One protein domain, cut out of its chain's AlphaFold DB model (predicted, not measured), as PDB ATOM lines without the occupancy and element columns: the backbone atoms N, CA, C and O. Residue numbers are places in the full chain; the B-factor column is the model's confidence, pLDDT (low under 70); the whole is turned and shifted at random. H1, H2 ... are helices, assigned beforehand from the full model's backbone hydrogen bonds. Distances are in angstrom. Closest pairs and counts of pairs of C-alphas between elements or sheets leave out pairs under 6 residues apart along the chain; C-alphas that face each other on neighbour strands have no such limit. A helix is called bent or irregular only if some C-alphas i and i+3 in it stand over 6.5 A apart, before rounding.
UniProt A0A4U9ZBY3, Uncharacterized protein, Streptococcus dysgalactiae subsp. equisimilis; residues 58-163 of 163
ATOM      1  N   LEU A  58     -46.922  59.772  46.303       62.09
ATOM      2  CA  LEU A  58     -45.753  59.330  45.546       62.09
ATOM      3  C   LEU A  58     -45.795  59.866  44.113       62.09
ATOM      4  O   LEU A  58     -44.783  60.374  43.643       62.09
ATOM      5  N   LEU A  59     -46.963  59.855  43.463       62.31
ATOM      6  CA  LEU A  59     -47.166  60.461  42.142       62.31
ATOM      7  C   LEU A  59     -46.887  61.969  42.150       62.31
ATOM      8  O   LEU A  59     -46.261  62.481  41.224       62.31
ATOM      9  N   VAL A  60     -47.270  62.675  43.219       62.09
ATOM     10  CA  VAL A  60     -46.942  64.100  43.384       62.09
ATOM     11  C   VAL A  60     -45.428  64.313  43.496       62.09
ATOM     12  O   VAL A  60     -44.905  65.212  42.849       62.09
ATOM     13  N   LYS A  61     -44.693  63.471  44.238       56.44
ATOM     14  CA  LYS A  61     -43.219  63.548  44.288       56.44
ATOM     15  C   LYS A  61     -42.568  63.240  42.937       56.44
ATOM     16  O   LYS A  61     -41.636  63.942  42.555       56.44
ATOM     17  N   VAL A  62     -43.083  62.252  42.201       56.25
ATOM     18  CA  VAL A  62     -42.613  61.900  40.847       56.25
ATOM     19  C   VAL A  62     -42.736  63.090  39.893       56.25
ATOM     20  O   VAL A  62     -41.838  63.330  39.090       56.25
ATOM     21  N   ALA A  63     -43.822  63.857  40.004       57.28
ATOM     22  CA  ALA A  63     -44.093  65.007  39.146       57.28
ATOM     23  C   ALA A  63     -43.165  66.214  39.396       57.28
ATOM     24  O   ALA A  63     -43.071  67.089  38.540       57.28
ATOM     25  N   ILE A  64     -42.479  66.280  40.544       62.19
ATOM     26  CA  ILE A  64     -41.698  67.461  40.958       62.19
ATOM     27  C   ILE A  64     -40.263  67.439  40.404       62.19
ATOM     28  O   ILE A  64     -39.631  68.490  40.305       62.19
ATOM     29  N   THR A  65     -39.725  66.280  40.000       69.75
ATOM     30  CA  THR A  65     -38.326  66.170  39.543       69.75
ATOM     31  C   THR A  65     -38.237  65.504  38.161       69.75
ATOM     32  O   THR A  65     -38.525  64.313  38.049       69.75
ATOM     33  N   PRO A  66     -37.786  66.212  37.102       73.06
ATOM     34  CA  PRO A  66     -37.776  65.691  35.725       73.06
ATOM     35  C   PRO A  66     -37.019  64.366  35.552       73.06
ATOM     36  O   PRO A  66     -37.465  63.479  34.829       73.06
ATOM     37  N   VAL A  67     -35.896  64.205  36.260       79.31
ATOM     38  CA  VAL A  67     -35.087  62.973  36.246       79.31
ATOM     39  C   VAL A  67     -35.839  61.803  36.889       79.31
ATOM     40  O   VAL A  67     -35.807  60.688  36.374       79.31
ATOM     41  N   PHE A  68     -36.570  62.060  37.976       75.94
ATOM     42  CA  PHE A  68     -37.357  61.040  38.671       75.94
ATOM     43  C   PHE A  68     -38.529  60.561  37.809       75.94
ATOM     44  O   PHE A  68     -38.810  59.365  37.763       75.94
ATOM     45  N   LEU A  69     -39.175  61.468  37.069       80.31
ATOM     46  CA  LEU A  69     -40.232  61.126  36.118       80.31
ATOM     47  C   LEU A  69     -39.718  60.220  34.985       80.31
ATOM     48  O   LEU A  69     -40.363  59.226  34.656       80.31
ATOM     49  N   LEU A  70     -38.538  60.513  34.428       83.62
ATOM     50  CA  LEU A  70     -37.894  59.674  33.408       83.62
ATOM     51  C   LEU A  70     -37.572  58.266  33.936       83.62
ATOM     52  O   LEU A  70     -37.914  57.274  33.288       83.62
ATOM     53  N   LEU A  71     -36.971  58.172  35.128       85.00
ATOM     54  CA  LEU A  71     -36.675  56.892  35.786       85.00
ATOM     55  C   LEU A  71     -37.949  56.104  36.098       85.00
ATOM     56  O   LEU A  71     -38.008  54.900  35.853       85.00
ATOM     57  N   PHE A  72     -38.988  56.788  36.578       83.69
ATOM     58  CA  PHE A  72     -40.278  56.173  36.858       83.69
ATOM     59  C   PHE A  72     -40.916  55.595  35.593       83.69
ATOM     60  O   PHE A  72     -41.351  54.448  35.614       83.69
ATOM     61  N   ILE A  73     -40.940  56.340  34.481       86.06
ATOM     62  CA  ILE A  73     -41.498  55.855  33.207       86.06
ATOM     63  C   ILE A  73     -40.708  54.643  32.697       86.06
ATOM     64  O   ILE A  73     -41.311  53.651  32.282       86.06
ATOM     65  N   TYR A  74     -39.375  54.684  32.767       88.88
ATOM     66  CA  TYR A  74     -38.531  53.548  32.394       88.88
ATOM     67  C   TYR A  74     -38.842  52.305  33.245       88.88
ATOM     68  O   TYR A  74     -39.084  51.220  32.709       88.88
ATOM     69  N   ASN A  75     -38.910  52.472  34.568       90.38
ATOM     70  CA  ASN A  75     -39.247  51.397  35.498       90.38
ATOM     71  C   ASN A  75     -40.683  50.896  35.308       90.38
ATOM     72  O   ASN A  75     -40.927  49.698  35.444       90.38
ATOM     73  N   LEU A  76     -41.618  51.778  34.950       89.75
ATOM     74  CA  LEU A  76     -43.005  51.432  34.657       89.75
ATOM     75  C   LEU A  76     -43.104  50.554  33.417       89.75
ATOM     76  O   LEU A  76     -43.730  49.502  33.484       89.75
ATOM     77  N   LEU A  77     -42.448  50.928  32.317       90.69
ATOM     78  CA  LEU A  77     -42.420  50.120  31.094       90.69
ATOM     79  C   LEU A  77     -41.759  48.759  31.334       90.69
ATOM     80  O   LEU A  77     -42.306  47.723  30.949       90.69
ATOM     81  N   LYS A  78     -40.610  48.752  32.021       90.56
ATOM     82  CA  LYS A  78     -39.904  47.519  32.386       90.56
ATOM     83  C   LYS A  78     -40.785  46.619  33.248       90.56
ATOM     84  O   LYS A  78     -40.907  45.428  32.968       90.56
ATOM     85  N   SER A  79     -41.420  47.184  34.270       89.69
ATOM     86  CA  SER A  79     -42.305  46.422  35.137       89.69
ATOM     87  C   SER A  79     -43.538  45.928  34.398       89.69
ATOM     88  O   SER A  79     -43.946  44.799  34.632       89.69
ATOM     89  N   LEU A  80     -44.116  46.724  33.498       92.88
ATOM     90  CA  LEU A  80     -45.283  46.325  32.719       92.88
ATOM     91  C   LEU A  80     -44.975  45.089  31.869       92.88
ATOM     92  O   LEU A  80     -45.752  44.136  31.880       92.88
ATOM     93  N   LEU A  81     -43.817  45.067  31.202       92.50
ATOM     94  CA  LEU A  81     -43.358  43.905  30.439       92.50
ATOM     95  C   LEU A  81     -43.153  42.680  31.336       92.50
ATOM     96  O   LEU A  81     -43.673  41.607  31.036       92.50
ATOM     97  N   VAL A  82     -42.438  42.836  32.454       93.50
ATOM     98  CA  VAL A  82     -42.171  41.728  33.387       93.50
ATOM     99  C   VAL A  82     -43.468  41.171  33.970       93.50
ATOM    100  O   VAL A  82     -43.644  39.956  34.018       93.50
ATOM    101  N   THR A  83     -44.398  42.032  34.381       93.81
ATOM    102  CA  THR A  83     -45.683  41.617  34.950       93.81
ATOM    103  C   THR A  83     -46.579  40.969  33.896       93.81
ATOM    104  O   THR A  83     -47.199  39.951  34.193       93.81
ATOM    105  N   ALA A  84     -46.616  41.484  32.663       93.00
ATOM    106  CA  ALA A  84     -47.370  40.868  31.571       93.00
ATOM    107  C   ALA A  84     -46.831  39.472  31.223       93.00
ATOM    108  O   ALA A  84     -47.602  38.520  31.127       93.00
ATOM    109  N   ILE A  85     -45.509  39.317  31.110       94.06
ATOM    110  CA  ILE A  85     -44.869  38.012  30.886       94.06
ATOM    111  C   ILE A  85     -45.147  37.075  32.071       94.06
ATOM    112  O   ILE A  85     -45.556  35.929  31.883       94.06
ATOM    113  N   GLY A  86     -44.978  37.573  33.298       94.50
ATOM    114  CA  GLY A  86     -45.262  36.830  34.524       94.50
ATOM    115  C   GLY A  86     -46.713  36.356  34.611       94.50
ATOM    116  O   GLY A  86     -46.958  35.245  35.074       94.50
ATOM    117  N   TRP A  87     -47.665  37.143  34.107       95.19
ATOM    118  CA  TRP A  87     -49.076  36.762  34.029       95.19
ATOM    119  C   TRP A  87     -49.296  35.541  33.131       95.19
ATOM    120  O   TRP A  87     -50.005  34.612  33.517       95.19
ATOM    121  N   VAL A  88     -48.634  35.491  31.970       94.06
ATOM    122  CA  VAL A  88     -48.706  34.331  31.067       94.06
ATOM    123  C   VAL A  88     -48.144  33.080  31.741       94.06
ATOM    124  O   VAL A  88     -48.793  32.034  31.735       94.06
ATOM    125  N   PHE A  89     -46.979  33.185  32.387       95.75
ATOM    126  CA  PHE A  89     -46.399  32.059  33.125       95.75
ATOM    127  C   PHE A  89     -47.274  31.619  34.296       95.75
ATOM    128  O   PHE A  89     -47.467  30.423  34.495       95.75
ATOM    129  N   PHE A  90     -47.844  32.561  35.049       95.19
ATOM    130  CA  PHE A  90     -48.777  32.252  36.128       95.19
ATOM    131  C   PHE A  90     -49.945  31.403  35.617       95.19
ATOM    132  O   PHE A  90     -50.212  30.336  36.173       95.19
ATOM    133  N   LYS A  91     -50.588  31.818  34.520       94.06
ATOM    134  CA  LYS A  91     -51.674  31.036  33.922       94.06
ATOM    135  C   LYS A  91     -51.209  29.655  33.464       94.06
ATOM    136  O   LYS A  91     -51.890  28.670  33.739       94.06
ATOM    137  N   PHE A  92     -50.046  29.579  32.815       94.75
ATOM    138  CA  PHE A  92     -49.449  28.310  32.395       94.75
ATOM    139  C   PHE A  92     -49.286  27.352  33.582       94.75
ATOM    140  O   PHE A  92     -49.698  26.196  33.507       94.75
ATOM    141  N   PHE A  93     -48.758  27.839  34.707       96.88
ATOM    142  CA  PHE A  93     -48.594  27.030  35.913       96.88
ATOM    143  C   PHE A  93     -49.922  26.601  36.533       96.88
ATOM    144  O   PHE A  93     -50.009  25.477  37.017       96.88
ATOM    145  N   VAL A  94     -50.958  27.442  36.502       95.69
ATOM    146  CA  VAL A  94     -52.297  27.067  36.990       95.69
ATOM    147  C   VAL A  94     -52.870  25.911  36.170       95.69
ATOM    148  O   VAL A  94     -53.325  24.923  36.747       95.69
ATOM    149  N   VAL A  95     -52.798  25.993  34.839       95.38
ATOM    150  CA  VAL A  95     -53.267  24.920  33.947       95.38
ATOM    151  C   VAL A  95     -52.460  23.640  34.163       95.38
ATOM    152  O   VAL A  95     -53.032  22.560  34.315       95.38
ATOM    153  N   MET A  96     -51.133  23.754  34.236       96.00
ATOM    154  CA  MET A  96     -50.251  22.601  34.418       96.00
ATOM    155  C   MET A  96     -50.467  21.936  35.784       96.00
ATOM    156  O   MET A  96     -50.584  20.716  35.862       96.00
ATOM    157  N   ALA A  97     -50.631  22.722  36.852       96.56
ATOM    158  CA  ALA A  97     -50.970  22.208  38.176       96.56
ATOM    159  C   ALA A  97     -52.320  21.476  38.171       96.56
ATOM    160  O   ALA A  97     -52.420  20.389  38.738       96.56
ATOM    161  N   TYR A  98     -53.337  22.027  37.502       95.75
ATOM    162  CA  TYR A  98     -54.641  21.377  37.371       95.75
ATOM    163  C   TYR A  98     -54.535  20.018  36.658       95.75
ATOM    164  O   TYR A  98     -55.061  19.017  37.149       95.75
ATOM    165  N   ALA A  99     -53.787  19.959  35.550       94.31
ATOM    166  CA  ALA A  99     -53.531  18.723  34.809       94.31
ATOM    167  C   ALA A  99     -52.785  17.678  35.653       94.31
ATOM    168  O   ALA A  99     -53.177  16.509  35.688       94.31
ATOM    169  N   VAL A 100     -51.734  18.094  36.365       95.88
ATOM    170  CA  VAL A 100     -50.949  17.216  37.244       95.88
ATOM    171  C   VAL A 100     -51.803  16.665  38.382       95.88
ATOM    172  O   VAL A 100     -51.733  15.469  38.652       95.88
ATOM    173  N   VAL A 101     -52.634  17.495  39.022       95.56
ATOM    174  CA  VAL A 101     -53.523  17.055  40.109       95.56
ATOM    175  C   VAL A 101     -54.468  15.959  39.626       95.56
ATOM    176  O   VAL A 101     -54.564  14.917  40.274       95.56
ATOM    177  N   TRP A 102     -55.122  16.153  38.480       94.56
ATOM    178  CA  TRP A 102     -56.031  15.145  37.931       94.56
ATOM    179  C   TRP A 102     -55.315  13.882  37.475       94.56
ATOM    180  O   TRP A 102     -55.798  12.787  37.750       94.56
ATOM    181  N   THR A 103     -54.147  14.022  36.850       93.06
ATOM    182  CA  THR A 103     -53.320  12.882  36.426       93.06
ATOM    183  C   THR A 103     -52.887  12.042  37.626       93.06
ATOM    184  O   THR A 103     -52.954  10.816  37.601       93.06
ATOM    185  N   PHE A 104     -52.464  12.699  38.706       95.62
ATOM    186  CA  PHE A 104     -52.073  12.023  39.936       95.62
ATOM    187  C   PHE A 104     -53.271  11.368  40.632       95.62
ATOM    188  O   PHE A 104     -53.169  10.241  41.111       95.62
ATOM    189  N   TYR A 105     -54.419  12.050  40.661       94.12
ATOM    190  CA  TYR A 105     -55.650  11.527  41.246       94.12
ATOM    191  C   TYR A 105     -56.128  10.251  40.544       94.12
ATOM    192  O   TYR A 105     -56.408   9.258  41.216       94.12
ATOM    193  N   THR A 106     -56.199  10.243  39.211       94.69
ATOM    194  CA  THR A 106     -56.652   9.071  38.443       94.69
ATOM    195  C   THR A 106     -55.663   7.918  38.514       94.69
ATOM    196  O   THR A 106     -56.081   6.770  38.659       94.69
ATOM    197  N   TRP A 107     -54.359   8.210  38.519       95.38
ATOM    198  CA  TRP A 107     -53.325   7.210  38.774       95.38
ATOM    199  C   TRP A 107     -53.475   6.572  40.163       95.38
ATOM    200  O   TRP A 107     -53.439   5.351  40.290       95.38
ATOM    201  N   PHE A 108     -53.705   7.381  41.201       96.06
ATOM    202  CA  PHE A 108     -53.860   6.893  42.573       96.06
ATOM    203  C   PHE A 108     -55.148   6.080  42.775       96.06
ATOM    204  O   PHE A 108     -55.158   5.090  43.505       96.06
ATOM    205  N   THR A 109     -56.239   6.490  42.132       95.06
ATOM    206  CA  THR A 109     -57.564   5.868  42.297       95.06
ATOM    207  C   THR A 109     -57.857   4.763  41.282       95.06
ATOM    208  O   THR A 109     -58.851   4.058  41.436       95.06
ATOM    209  N   ASN A 110     -56.989   4.560  40.282       93.44
ATOM    210  CA  ASN A 110     -57.196   3.647  39.150       93.44
ATOM    211  C   ASN A 110     -58.535   3.879  38.424       93.44
ATOM    212  O   ASN A 110     -59.153   2.941  37.918       93.44
ATOM    213  N   THR A 111     -59.001   5.129  38.380       92.25
ATOM    214  CA  THR A 111     -60.216   5.518  37.654       92.25
ATOM    215  C   THR A 111     -59.868   6.261  36.374       92.25
ATOM    216  O   THR A 111     -58.811   6.877  36.262       92.25
ATOM    217  N   SER A 112     -60.784   6.268  35.410       89.81
ATOM    218  CA  SER A 112     -60.678   7.154  34.252       89.81
ATOM    219  C   SER A 112     -60.928   8.616  34.636       89.81
ATOM    220  O   SER A 112     -61.540   8.920  35.664       89.81
ATOM    221  N   VAL A 113     -60.443   9.531  33.795       88.62
ATOM    222  CA  VAL A 113     -60.751  10.960  33.902       88.62
ATOM    223  C   VAL A 113     -62.243  11.163  33.590       88.62
ATOM    224  O   VAL A 113     -62.709  10.694  32.550       88.62
ATOM    225  N   PRO A 114     -63.019  11.822  34.467       90.75
ATOM    226  CA  PRO A 114     -64.407  12.164  34.173       90.75
ATOM    227  C   PRO A 114     -64.507  13.154  33.006       90.75
ATOM    228  O   PRO A 114     -63.725  14.099  32.934       90.75
ATOM    229  N   SER A 115     -65.539  13.036  32.168       90.94
ATOM    230  CA  SER A 115     -65.774  13.960  31.040       90.94
ATOM    231  C   SER A 115     -65.939  15.428  31.459       90.94
ATOM    232  O   SER A 115     -65.646  16.343  30.691       90.94
ATOM    233  N   SER A 116     -66.369  15.679  32.700       92.50
ATOM    234  CA  SER A 116     -66.414  17.030  33.264       92.50
ATOM    235  C   SER A 116     -65.026  17.665  33.352       92.50
ATOM    236  O   SER A 116     -64.898  18.867  33.143       92.50
ATOM    237  N   VAL A 117     -63.986  16.874  33.623       93.38
ATOM    238  CA  VAL A 117     -62.605  17.361  33.730       93.38
ATOM    239  C   VAL A 117     -62.075  17.784  32.370       93.38
ATOM    240  O   VAL A 117     -61.441  18.831  32.284       93.38
ATOM    241  N   ASP A 118     -62.401  17.041  31.313       91.31
ATOM    242  CA  ASP A 118     -62.035  17.418  29.946       91.31
ATOM    243  C   ASP A 118     -62.681  18.752  29.558       91.31
ATOM    244  O   ASP A 118     -61.998  19.652  29.076       91.31
ATOM    245  N   SER A 119     -63.971  18.938  29.868       94.19
ATOM    246  CA  SER A 119     -64.661  20.216  29.617       94.19
ATOM    247  C   SER A 119     -64.085  21.382  30.431       94.19
ATOM    248  O   SER A 119     -63.983  22.505  29.941       94.19
ATOM    249  N   GLN A 120     -63.656  21.123  31.670       95.06
ATOM    250  CA  GLN A 120     -63.008  22.120  32.521       95.06
ATOM    251  C   GLN A 120     -61.610  22.467  32.010       95.06
ATOM    252  O   GLN A 120     -61.213  23.629  32.075       95.06
ATOM    253  N   MET A 121     -60.872  21.481  31.498       94.50
ATOM    254  CA  MET A 121     -59.560  21.688  30.896       94.50
ATOM    255  C   MET A 121     -59.672  22.491  29.601       94.50
ATOM    256  O   MET A 121     -58.916  23.441  29.407       94.50
ATOM    257  N   ASP A 122     -60.645  22.163  28.751       93.50
ATOM    258  CA  ASP A 122     -60.926  22.921  27.532       93.50
ATOM    259  C   ASP A 122     -61.284  24.377  27.858       93.50
ATOM    260  O   ASP A 122     -60.690  25.305  27.305       93.50
ATOM    261  N   TRP A 123     -62.155  24.600  28.846       94.44
ATOM    262  CA  TRP A 123     -62.462  25.945  29.331       94.44
ATOM    263  C   TRP A 123     -61.221  26.663  29.885       94.44
ATOM    264  O   TRP A 123     -60.985  27.829  29.565       94.44
ATOM    265  N   LEU A 124     -60.382  25.981  30.670       94.94
ATOM    266  CA  LEU A 124     -59.132  26.545  31.189       94.94
ATOM    267  C   LEU A 124     -58.181  26.964  30.062       94.94
ATOM    268  O   LEU A 124     -57.550  28.015  30.156       94.94
ATOM    269  N   MET A 125     -58.092  26.192  28.985       92.56
ATOM    270  CA  MET A 125     -57.242  26.523  27.841       92.56
ATOM    271  C   MET A 125     -57.808  27.687  27.017       92.56
ATOM    272  O   MET A 125     -57.077  28.621  26.685       92.56
ATOM    273  N   THR A 126     -59.108  27.658  26.723       92.00
ATOM    274  CA  THR A 126     -59.764  28.573  25.770       92.00
ATOM    275  C   THR A 126     -60.255  29.880  26.387       92.00
ATOM    276  O   THR A 126     -60.329  30.891  25.696       92.00
ATOM    277  N   ASN A 127     -60.600  29.884  27.676       92.44
ATOM    278  CA  ASN A 127     -61.164  31.052  28.358       92.44
ATOM    279  C   ASN A 127     -60.216  31.642  29.398       92.44
ATOM    280  O   ASN A 127     -60.261  32.848  29.625       92.44
ATOM    281  N   PHE A 128     -59.367  30.830  30.035       92.56
ATOM    282  CA  PHE A 128     -58.422  31.321  31.039       92.56
ATOM    283  C   PHE A 128     -57.018  31.535  30.463       92.56
ATOM    284  O   PHE A 128     -56.481  32.633  30.603       92.56
ATOM    285  N   PHE A 129     -56.415  30.545  29.794       93.38
ATOM    286  CA  PHE A 129     -55.041  30.658  29.288       93.38
ATOM    287  C   PHE A 129     -54.954  31.572  28.060       93.38
ATOM    288  O   PHE A 129     -54.228  32.568  28.106       93.38
ATOM    289  N   PHE A 130     -55.757  31.295  27.027       94.00
ATOM    290  CA  PHE A 130     -55.861  32.102  25.805       94.00
ATOM    291  C   PHE A 130     -57.307  32.536  25.505       94.00
ATOM    292  O   PHE A 130     -57.883  32.090  24.507       94.00
ATOM    293  N   PRO A 131     -57.909  33.419  26.327       91.38
ATOM    294  CA  PRO A 131     -59.211  34.000  26.012       91.38
ATOM    295  C   PRO A 131     -59.210  34.636  24.621       91.38
ATOM    296  O   PRO A 131     -58.362  35.469  24.307       91.38
ATOM    297  N   HIS A 132     -60.159  34.234  23.774       89.00
ATOM    298  CA  HIS A 132     -60.274  34.719  22.392       89.00
ATOM    299  C   HIS A 132     -58.975  34.588  21.566       89.00
ATOM    300  O   HIS A 132     -58.741  35.366  20.642       89.00
ATOM    301  N   GLY A 133     -58.118  33.612  21.892       88.75
ATOM    302  CA  GLY A 133     -56.860  33.361  21.183       88.75
ATOM    303  C   GLY A 133     -55.711  34.305  21.549       88.75
ATOM    304  O   GLY A 133     -54.647  34.218  20.940       88.75
ATOM    305  N   VAL A 134     -55.886  35.180  22.545       91.12
ATOM    306  CA  VAL A 134     -54.830  36.076  23.037       91.12
ATOM    307  C   VAL A 134     -54.525  35.801  24.513       91.12
ATOM    308  O   VAL A 134     -55.413  35.427  25.274       91.12
ATOM    309  N   PRO A 135     -53.269  35.974  24.959       89.19
ATOM    310  CA  PRO A 135     -52.878  35.635  26.329       89.19
ATOM    311  C   PRO A 135     -53.451  36.592  27.385       89.19
ATOM    312  O   PRO A 135     -53.512  36.247  28.565       89.19
ATOM    313  N   ILE A 136     -53.851  37.800  26.979       90.75
ATOM    314  CA  ILE A 136     -54.461  38.828  27.826       90.75
ATOM    315  C   ILE A 136     -55.616  39.420  27.023       90.75
ATOM    316  O   ILE A 136     -55.381  39.983  25.953       90.75
ATOM    317  N   TYR A 137     -56.842  39.294  27.526       93.50
ATOM    318  CA  TYR A 137     -58.031  39.800  26.833       93.50
ATOM    319  C   TYR A 137     -58.922  40.626  27.752       93.50
ATOM    320  O   TYR A 137     -59.399  41.694  27.370       93.50
ATOM    321  N   TYR A 138     -59.166  40.148  28.972       92.06
ATOM    322  CA  TYR A 138     -60.163  40.778  29.821       92.06
ATOM    323  C   TYR A 138     -59.609  42.019  30.524       92.06
ATOM    324  O   TYR A 138     -58.471  42.052  30.993       92.06
ATOM    325  N   TRP A 139     -60.471  43.020  30.706       90.94
ATOM    326  CA  TRP A 139     -60.139  44.262  31.414       90.94
ATOM    327  C   TRP A 139     -59.662  44.059  32.854       90.94
ATOM    328  O   TRP A 139     -58.856  44.834  33.369       90.94
ATOM    329  N   TRP A 140     -60.147  43.019  33.531       92.44
ATOM    330  CA  TRP A 140     -59.701  42.726  34.889       92.44
ATOM    331  C   TRP A 140     -58.240  42.243  34.910       92.44
ATOM    332  O   TRP A 140     -57.505  42.584  35.835       92.44
ATOM    333  N   GLU A 141     -57.785  41.532  33.873       91.12
ATOM    334  CA  GLU A 141     -56.391  41.087  33.738       91.12
ATOM    335  C   GLU A 141     -55.465  42.277  33.529       91.12
ATOM    336  O   GLU A 141     -54.461  42.423  34.227       91.12
ATOM    337  N   THR A 142     -55.835  43.168  32.605       92.06
ATOM    338  CA  THR A 142     -55.058  44.383  32.335       92.06
ATOM    339  C   THR A 142     -54.993  45.274  33.571       92.06
ATOM    340  O   THR A 142     -53.921  45.783  33.891       92.06
ATOM    341  N   THR A 143     -56.086  45.391  34.329       92.56
ATOM    342  CA  THR A 143     -56.117  46.134  35.599       92.56
ATOM    343  C   THR A 143     -55.138  45.554  36.619       92.56
ATOM    344  O   THR A 143     -54.357  46.302  37.207       92.56
ATOM    345  N   ILE A 144     -55.128  44.231  36.813       90.81
ATOM    346  CA  ILE A 144     -54.194  43.569  37.739       90.81
ATOM    347  C   ILE A 144     -52.744  43.805  37.308       90.81
ATOM    348  O   ILE A 144     -51.918  44.192  38.136       90.81
ATOM    349  N   ILE A 145     -52.445  43.617  36.019       93.00
ATOM    350  CA  ILE A 145     -51.101  43.811  35.463       93.00
ATOM    351  C   ILE A 145     -50.637  45.255  35.670       93.00
ATOM    352  O   ILE A 145     -49.529  45.472  36.154       93.00
ATOM    353  N   VAL A 146     -51.481  46.241  35.359       92.00
ATOM    354  CA  VAL A 146     -51.148  47.665  35.511       92.00
ATOM    355  C   VAL A 146     -50.935  48.027  36.978       92.00
ATOM    356  O   VAL A 146     -49.940  48.671  37.300       92.00
ATOM    357  N   VAL A 147     -51.815  47.596  37.886       89.56
ATOM    358  CA  VAL A 147     -51.670  47.889  39.321       89.56
ATOM    359  C   VAL A 147     -50.376  47.281  39.874       89.56
ATOM    360  O   VAL A 147     -49.607  47.980  40.532       89.56
ATOM    361  N   LEU A 148     -50.090  46.012  39.565       90.38
ATOM    362  CA  LEU A 148     -48.841  45.353  39.967       90.38
ATOM    363  C   LEU A 148     -47.610  46.039  39.365       90.38
ATOM    364  O   LEU A 148     -46.608  46.219  40.064       90.38
ATOM    365  N   ALA A 149     -47.692  46.458  38.101       91.44
ATOM    366  CA  ALA A 149     -46.609  47.154  37.428       91.44
ATOM    367  C   ALA A 149     -46.331  48.524  38.056       91.44
ATOM    368  O   ALA A 149     -45.174  48.857  38.293       91.44
ATOM    369  N   ILE A 150     -47.368  49.294  38.396       87.25
ATOM    370  CA  ILE A 150     -47.225  50.588  39.075       87.25
ATOM    371  C   ILE A 150     -46.581  50.402  40.451       87.25
ATOM    372  O   ILE A 150     -45.627  51.103  40.773       87.25
ATOM    373  N   ILE A 151     -47.058  49.446  41.255       86.06
ATOM    374  CA  ILE A 151     -46.504  49.182  42.594       86.06
ATOM    375  C   ILE A 151     -45.021  48.813  42.497       86.06
ATOM    376  O   ILE A 151     -44.188  49.355  43.227       86.06
ATOM    377  N   THR A 152     -44.678  47.920  41.573       86.56
ATOM    378  CA  THR A 152     -43.301  47.460  41.365       86.56
ATOM    379  C   THR A 152     -42.415  48.588  40.835       86.56
ATOM    380  O   THR A 152     -41.315  48.787  41.344       86.56
ATOM    381  N   ALA A 153     -42.902  49.381  39.879       85.00
ATOM    382  CA  ALA A 153     -42.182  50.524  39.330       85.00
ATOM    383  C   ALA A 153     -41.927  51.607  40.379       85.00
ATOM    384  O   ALA A 153     -40.814  52.122  40.469       85.00
ATOM    385  N   LEU A 154     -42.920  51.922  41.215       82.75
ATOM    386  CA  LEU A 154     -42.734  52.842  42.336       82.75
ATOM    387  C   LEU A 154     -41.701  52.287  43.309       82.75
ATOM    388  O   LEU A 154     -40.768  52.996  43.661       82.75
ATOM    389  N   THR A 155     -41.816  51.012  43.688       80.25
ATOM    390  CA  THR A 155     -40.855  50.368  44.594       80.25
ATOM    391  C   THR A 155     -39.431  50.472  44.047       80.25
ATOM    392  O   THR A 155     -38.548  50.944  44.754       80.25
ATOM    393  N   LEU A 156     -39.221  50.139  42.770       80.88
ATOM    394  CA  LEU A 156     -37.924  50.257  42.094       80.88
ATOM    395  C   LEU A 156     -37.406  51.694  42.042       80.88
ATOM    396  O   LEU A 156     -36.206  51.908  42.124       80.88
ATOM    397  N   THR A 157     -38.292  52.677  41.899       77.31
ATOM    398  CA  THR A 157     -37.885  54.082  41.779       77.31
ATOM    399  C   THR A 157     -37.578  54.708  43.144       77.31
ATOM    400  O   THR A 157     -36.693  55.549  43.234       77.31
ATOM    401  N   PHE A 158     -38.264  54.296  44.217       70.12
ATOM    402  CA  PHE A 158     -38.041  54.824  45.572       70.12
ATOM    403  C   PHE A 158     -36.955  54.087  46.363       70.12
ATOM    404  O   PHE A 158     -36.321  54.708  47.209       70.12
ATOM    405  N   TYR A 159     -36.735  52.794  46.108       63.19
ATOM    406  CA  TYR A 159     -35.732  51.973  46.804       63.19
ATOM    407  C   TYR A 159     -34.456  51.738  45.982       63.19
ATOM    408  O   TYR A 159     -33.679  50.841  46.294       63.19
ATOM    409  N   SER A 160     -34.211  52.530  44.932       53.59
ATOM    410  CA  SER A 160     -32.983  52.399  44.133       53.59
ATOM    411  C   SER A 160     -31.706  52.861  44.861       53.59
ATOM    412  O   SER A 160     -30.627  52.667  44.312       53.59
ATOM    413  N   ASP A 161     -31.821  53.450  46.059       44.22
ATOM    414  CA  ASP A 161     -30.730  54.089  46.820       44.22
ATOM    415  C   ASP A 161     -30.028  53.174  47.858       44.22
ATOM    416  O   ASP A 161     -29.252  53.664  48.675       44.22
ATOM    417  N   GLU A 162     -30.259  51.853  47.860       39.84
ATOM    418  CA  GLU A 162     -29.656  50.925  48.848       39.84
ATOM    419  C   GLU A 162     -28.640  49.907  48.272       39.84
ATOM    420  O   GLU A 162     -28.558  48.778  48.762       39.84
ATOM    421  N   VAL A 163     -27.840  50.270  47.258       35.69
ATOM    422  CA  VAL A 163     -26.705  49.430  46.797       35.69
ATOM    423  C   VAL A 163     -25.409  50.220  46.715       35.69
ATOM    424  O   VAL A 163     -25.403  51.262  46.025       35.69
TER     425      VAL A 163
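AT A GLANCE: This is residues 58 to 163 of the 163 residues of an uncharacterized protein of Streptococcus dysgalactiae subsp. equisimilis (UniProt A0A4U9ZBY3). One very long helix, H2, makes the length of the model, and the other three helices are set along it: H3 folds back beside its later part as a helical hairpin, H4 crosses its earlier part aslant, and the short H1 turns back at its beginning. H3 and H4 meet different stretches of H2, residues 88 to 99 and residues 68 to 87, and stay apart from each other. The printed part has 106 residues with four named helices, in the order H1, H2, H3, H4, and no named strand; the class is all helix. The whole is extended, with a radius of gyration of the C-alphas of 20.0 A, and only just flat, with spans of 64 by 32 by 16 A.

HOW THE PARTS SIT: The hub is H2, residues 66 to 109, which touches three other helices. H4, residues 139 to 158, touches H2 at residues 68 to 87 alone, with 28 pairs of C-alphas within 8 A; the closest C-alphas, those of Leu 76 and Ala 153, are 4.8 A apart. H2 and H4 run opposite ways at a steep tilt of 53 degrees. H3, residues 115 to 129, touches H2 at residues 88 to 99 alone, and the closest C-alphas, those of Lys 91 and Phe 129, are 5.7 A apart. H2 and H3 form a hairpin, running opposite ways at a shallow tilt of 9 degrees. H1, residues 58 to 64, and H2 touch only at the corner by their link, with the C-alphas of Val 62 and Leu 69 closest at 5.4 A; they run opposite ways at a shallow tilt of 27 degrees. H1 and H4 are close but not clearly touching, with the closest C-alphas, those of Leu 58 and Leu 154, 7.8 A apart. H3 is apart from H1 and from H4. Every O i to N i+4 pair is within hydrogen-bond range in H2 and H4; in H1 it is 2 of 3 and in H3 10 of 11.

IN THESE COORDINATES: H2 is 63.4 A long from C-alpha 66 at (-37.776, 65.691, 35.725) to C-alpha 109 at (-57.564, 5.868, 42.297). H4 measures 28.3 A from residue 139 to residue 158, where its last C-alpha is at (-38.041, 54.824, 45.572). H3 measures 19.9 A from residue 115 to residue 129; it is neither bent nor irregular, but only just: C-alphas 126 and 129 are 6.2 A apart. H1 measures 10.2 A from residue 58 to residue 64.

THE WHOLE: The two C-alphas farthest apart, those of Ile 64 and Asn 110, are 65.7 A apart. The printed part has no cut and ends at residue 163, the chain's last residue. The links H1 to H2 and H2 to H3 are tight, and the link H3 to H4, with 9 residues, is short. The mean pLDDT of the printed part is 86.5; residues 58 to 65 and 159 to 163 are under 70.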